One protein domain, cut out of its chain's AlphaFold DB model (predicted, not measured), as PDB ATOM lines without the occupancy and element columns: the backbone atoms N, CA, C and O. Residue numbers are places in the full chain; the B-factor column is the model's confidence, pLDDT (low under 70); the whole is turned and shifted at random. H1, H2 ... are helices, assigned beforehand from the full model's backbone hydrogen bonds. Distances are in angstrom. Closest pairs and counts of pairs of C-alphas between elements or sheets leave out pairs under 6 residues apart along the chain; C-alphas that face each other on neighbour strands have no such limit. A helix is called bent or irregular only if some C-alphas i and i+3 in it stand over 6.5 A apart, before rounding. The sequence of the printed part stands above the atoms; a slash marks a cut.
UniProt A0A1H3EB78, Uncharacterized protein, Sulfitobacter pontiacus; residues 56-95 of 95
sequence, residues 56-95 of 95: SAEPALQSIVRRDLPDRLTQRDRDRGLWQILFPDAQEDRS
ATOM      1  N   SER A  56     221.113 336.057 260.147       86.88
ATOM      2  CA  SER A  56     221.614 334.891 259.405       86.88
ATOM      3  C   SER A  56     221.282 333.556 260.079       86.88
ATOM      4  O   SER A  56     221.098 332.557 259.389       86.88
ATOM      5  N   ALA A  57     221.193 333.539 261.411       91.38
ATOM      6  CA  ALA A  57     221.044 332.325 262.207       91.38
ATOM      7  C   ALA A  57     219.581 331.953 262.496       91.38
ATOM      8  O   ALA A  57     219.307 330.811 262.850       91.38
ATOM      9  N   GLU A  58     218.648 332.899 262.351       93.69
ATOM     10  CA  GLU A  58     217.251 332.738 262.760       93.69
ATOM     11  C   GLU A  58     216.286 332.799 261.558       93.69
ATOM     12  O   GLU A  58     215.913 333.892 261.111       93.69
ATOM     13  N   PRO A  59     215.800 331.648 261.048       92.06
ATOM     14  CA  PRO A  59     214.924 331.598 259.871       92.06
ATOM     15  C   PRO A  59     213.620 332.391 260.026       92.06
ATOM     16  O   PRO A  59     213.130 332.999 259.072       92.06
ATOM     17  N   ALA A  60     213.060 332.430 261.238       93.19
ATOM     18  CA  ALA A  60     211.850 333.199 261.519       93.19
ATOM     19  C   ALA A  60     212.076 334.710 261.339       93.19
ATOM     20  O   ALA A  60     211.224 335.397 260.773       93.19
ATOM     21  N   LEU A  61     213.241 335.223 261.760       92.25
ATOM     22  CA  LEU A  61     213.606 336.626 261.553       92.25
ATOM     23  C   LEU A  61     213.825 336.923 260.070       92.25
ATOM     24  O   LEU A  61     213.332 337.939 259.587       92.25
ATOM     25  N   GLN A  62     214.478 336.024 259.325       92.62
ATOM     26  CA  GLN A  62     214.628 336.189 257.875       92.62
ATOM     27  C   GLN A  62     213.282 336.284 257.167       92.62
ATOM     28  O   GLN A  62     213.113 337.148 256.315       92.62
ATOM     29  N   SER A  63     212.317 335.436 257.533       92.88
ATOM     30  CA  SER A  63     210.972 335.460 256.949       92.88
ATOM     31  C   SER A  63     210.271 336.802 257.186       92.88
ATOM     32  O   SER A  63     209.746 337.406 256.250       92.88
ATOM     33  N   ILE A  64     210.336 337.327 258.415       93.06
ATOM     34  CA  ILE A  64     209.755 338.633 258.760       93.06
ATOM     35  C   ILE A  64     210.428 339.753 257.965       93.06
ATOM     36  O   ILE A  64     209.746 340.561 257.338       93.06
ATOM     37  N   VAL A  65     211.763 339.794 257.955       92.56
ATOM     38  CA  VAL A  65     212.509 340.832 257.236       92.56
ATOM     39  C   VAL A  65     212.253 340.734 255.732       92.56
ATOM     40  O   VAL A  65     212.061 341.763 255.092       92.56
ATOM     41  N   ARG A  66     212.170 339.523 255.166       92.50
ATOM     42  CA  ARG A  66     211.856 339.334 253.746       92.50
ATOM     43  C   ARG A  66     210.466 339.797 253.357       92.50
ATOM     44  O   ARG A  66     210.304 340.330 252.265       92.50
ATOM     45  N   ARG A  67     209.492 339.639 254.247       92.50
ATOM     46  CA  ARG A  67     208.127 340.113 254.026       92.50
ATOM     47  C   ARG A  67     208.013 341.634 254.164       92.50
ATOM     48  O   ARG A  67     207.394 342.263 253.320       92.50
ATOM     49  N   ASP A  68     208.609 342.216 255.206       92.62
ATOM     50  CA  ASP A  68     208.253 343.574 255.648       92.62
ATOM     51  C   ASP A  68     209.283 344.656 255.282       92.62
ATOM     52  O   ASP A  68     208.949 345.843 255.243       92.62
ATOM     53  N   LEU A  69     210.555 344.292 255.064       91.31
ATOM     54  CA  LEU A  69     211.607 345.264 254.751       91.31
ATOM     55  C   LEU A  69     211.484 345.867 253.338       91.31
ATOM     56  O   LEU A  69     211.688 347.078 253.238       91.31
ATOM     57  N   PRO A  70     211.142 345.116 252.265       91.25
ATOM     58  CA  PRO A  70     211.096 345.663 250.902       91.25
ATOM     59  C   PRO A  70     210.204 346.904 250.746       91.25
ATOM     60  O   PRO A  70     210.584 347.862 250.061       91.25
ATOM     61  N   ASP A  71     209.070 346.925 251.448       91.31
ATOM     62  CA  ASP A  71     208.105 348.032 251.435       91.31
ATOM     63  C   ASP A  71     208.615 349.285 252.159       91.31
ATOM     64  O   ASP A  71     208.118 350.389 251.944       91.31
ATOM     65  N   ARG A  72     209.630 349.133 253.016       91.69
ATOM     66  CA  ARG A  72     210.225 350.220 253.807       91.69
ATOM     67  C   ARG A  72     211.491 350.795 253.182       91.69
ATOM     68  O   ARG A  72     211.939 351.854 253.616       91.69
ATOM     69  N   LEU A  73     212.078 350.113 252.198       92.50
ATOM     70  CA  LEU A  73     213.291 350.576 251.530       92.50
ATOM     71  C   LEU A  73     213.006 351.838 250.717       92.50
ATOM     72  O   LEU A  73     212.153 351.843 249.825       92.50
ATOM     73  N   THR A  74     213.778 352.890 250.975       94.88
ATOM     74  CA  THR A  74     213.749 354.091 250.140       94.88
ATOM     75  C   THR A  74     214.424 353.820 248.796       94.88
ATOM     76  O   THR A  74     215.197 352.868 248.652       94.88
ATOM     77  N   GLN A  75     214.192 354.680 247.799       92.62
ATOM     78  CA  GLN A  75     214.882 354.559 246.508       92.62
ATOM     79  C   GLN A  75     216.409 354.560 246.683       92.62
ATOM     80  O   GLN A  75     217.094 353.728 246.103       92.62
ATOM     81  N   ARG A  76     216.930 355.403 247.582       95.50
ATOM     82  CA  ARG A  76     218.361 355.466 247.902       95.50
ATOM     83  C   ARG A  76     218.907 354.148 248.460       95.50
ATOM     84  O   ARG A  76     220.056 353.810 248.186       95.50
ATOM     85  N   ASP A  77     218.122 353.426 249.253       94.75
ATOM     86  CA  ASP A  77     218.532 352.134 249.816       94.75
ATOM     87  C   ASP A  77     218.583 351.051 248.735       94.75
ATOM     88  O   ASP A  77     219.496 350.224 248.721       94.75
ATOM     89  N   ARG A  78     217.628 351.102 247.798       91.06
ATOM     90  CA  ARG A  78     217.576 350.226 246.620       91.06
ATOM     91  C   ARG A  78     218.742 350.495 245.674       91.06
ATOM     92  O   ARG A  78     219.415 349.553 245.280       91.06
ATOM     93  N   ASP A  79     219.030 351.762 245.384       93.69
ATOM     94  CA  ASP A  79     220.144 352.172 244.515       93.69
ATOM     95  C   ASP A  79     221.507 351.762 245.094       93.69
ATOM     96  O   ASP A  79     222.449 351.471 244.365       93.69
ATOM     97  N   ARG A  80     221.612 351.708 246.426       94.00
ATOM     98  CA  ARG A  80     222.791 351.206 247.144       94.00
ATOM     99  C   ARG A  80     222.887 349.680 247.184       94.00
ATOM    100  O   ARG A  80     223.866 349.170 247.720       94.00
ATOM    101  N   GLY A  81     221.885 348.964 246.681       92.25
ATOM    102  CA  GLY A  81     221.843 347.504 246.697       92.25
ATOM    103  C   GLY A  81     221.781 346.898 248.103       92.25
ATOM    104  O   GLY A  81     222.201 345.761 248.293       92.25
ATOM    105  N   LEU A  82     221.289 347.638 249.112       92.25
ATOM    106  CA  LEU A  82     221.309 347.168 250.508       92.25
ATOM    107  C   LEU A  82     220.503 345.878 250.702       92.25
ATOM    108  O   LEU A  82     220.858 345.038 251.525       92.25
ATOM    109  N   TRP A  83     219.437 345.709 249.917       92.44
ATOM    110  CA  TRP A  83     218.626 344.496 249.910       92.44
ATOM    111  C   TRP A  83     219.428 343.264 249.474       92.44
ATOM    112  O   TRP A  83     219.400 342.243 250.151       92.44
ATOM    113  N   GLN A  84     220.185 343.381 248.383       91.88
ATOM    114  CA  GLN A  84     221.003 342.302 247.829       91.88
ATOM    115  C   GLN A  84     222.171 341.940 248.751       91.88
ATOM    116  O   GLN A  84     222.578 340.788 248.793       91.88
ATOM    117  N   ILE A  85     222.682 342.896 249.535       90.25
ATOM    118  CA  ILE A  85     223.693 342.608 250.565       90.25
ATOM    119  C   ILE A  85     223.098 341.740 251.686       90.25
ATOM    120  O   ILE A  85     223.761 340.824 252.166       90.25
ATOM    121  N   LEU A  86     221.858 342.019 252.103       88.62
ATOM    122  CA  LEU A  86     221.171 341.259 253.154       88.62
ATOM    123  C   LEU A  86     220.687 339.887 252.672       88.62
ATOM    124  O   LEU A  86     220.751 338.915 253.422       88.62
ATOM    125  N   PHE A  87     220.195 339.810 251.436       89.62
ATOM    126  CA  PHE A  87     219.666 338.592 250.830       89.62
ATOM    127  C   PHE A  87     220.180 338.447 249.390       89.62
ATOM    128  O   PHE A  87     219.454 338.778 248.447       89.62
ATOM    129  N   PRO A  88     221.408 337.931 249.205       84.75
ATOM    130  CA  PRO A  88     222.022 337.779 247.883       84.75
ATOM    131  C   PRO A  88     221.197 336.898 246.941       84.75
ATOM    132  O   PRO A  88     221.060 337.199 245.760       84.75
ATOM    133  N   ASP A  89     220.563 335.863 247.493       82.06
ATOM    134  CA  ASP A  89     219.781 334.889 246.727       82.06
ATOM    135  C   ASP A  89     218.394 335.412 246.315       82.06
ATOM    136  O   ASP A  89     217.650 334.740 245.611       82.06
ATOM    137  N   ALA A  90     217.993 336.609 246.758       72.81
ATOM    138  CA  ALA A  90     216.671 337.165 246.460       72.81
ATOM    139  C   ALA A  90     216.573 337.800 245.057       72.81
ATOM    140  O   ALA A  90     215.607 338.510 244.775       72.81
ATOM    141  N   GLN A  91     217.571 337.601 244.190       58.50
ATOM    142  CA  GLN A  91     217.676 338.283 242.899       58.50
ATOM    143  C   GLN A  91     216.974 337.571 241.723       58.50
ATOM    144  O   GLN A  91     217.050 338.085 240.609       58.50
ATOM    145  N   GLU A  92     216.262 336.457 241.935       48.25
ATOM    146  CA  GLU A  92     215.721 335.642 240.824       48.25
ATOM    147  C   GLU A  92     214.230 335.826 240.471       48.25
ATOM    148  O   GLU A  92     213.836 335.424 239.382       48.25
ATOM    149  N   ASP A  93     213.407 336.528 241.257       47.12
ATOM    150  CA  ASP A  93     211.973 336.699 240.931       47.12
ATOM    151  C   ASP A  93     211.645 338.064 240.302       47.12
ATOM    152  O   ASP A  93     210.854 338.864 240.808       47.12
ATOM    153  N   ARG A  94     212.266 338.349 239.155       42.06
ATOM    154  CA  ARG A  94     211.727 339.312 238.181       42.06
ATOM    155  C   ARG A  94     211.694 338.667 236.799       42.06
ATOM    156  O   ARG A  94     212.546 338.949 235.962       42.06
ATOM    157  N   SER A  95     210.710 337.792 236.602       35.72
ATOM    158  CA  SER A  95     210.139 337.483 235.283       35.72
ATOM    159  C   SER A  95     208.783 338.162 235.150       35.72
ATOM    160  O   SER A  95     208.056 338.200 236.168       35.72
TER     161      SER A  95
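AT A GLANCE: This is residues 56 to 95 of the 95 residues of an uncharacterized protein of Sulfitobacter pontiacus (UniProt A0A1H3EB78). Picture an open loop: the longest helix, H1, runs out, the chain turns round at H2, and it folds back through H3 and H4 to a tail, residues 92 to 95. No helix touches another. The printed part has 40 residues with four named helices, H1 to H4 in chain order, and no named strand; the class is all helix. It is only just compact, close to loose, with a radius of gyration of the C-alphas of 10.6 A, and spans 27 by 22 by 16 A.

HOW THE PARTS SIT: Start at H1, residues 59 to 68, which is apart from H2, residues 75 to 79. H2 is close to but not clearly touching H3, residues 82 to 86; their closest C-alphas, of Asp 77 and Trp 83, are 7.6 A apart. H3 is likewise close to but not clearly touching H4, residues 88 to 91, the closest C-alphas being those of Gln 84 and Ala 90, 6.9 A. In H1, H2 and H3 every O i to N i+4 pair is within hydrogen-bond range; H4 is too short for one.

IN THESE COORDINATES: Find C-alpha 59 at (214.924, 331.598, 259.871); H1 runs 14.3 A from there. H2 measures 6.1 A and H3 6.5 A. H4, only just irregular at 6.6 A, ends at C-alpha 91, (217.676, 338.283, 242.899).

THE WHOLE: The C-alphas farthest apart, of Ala 57 and Ser 95, are 29.5 A apart. The printed part has no cut and no long link. Look for pLDDT under 70 at residues 91 to 95.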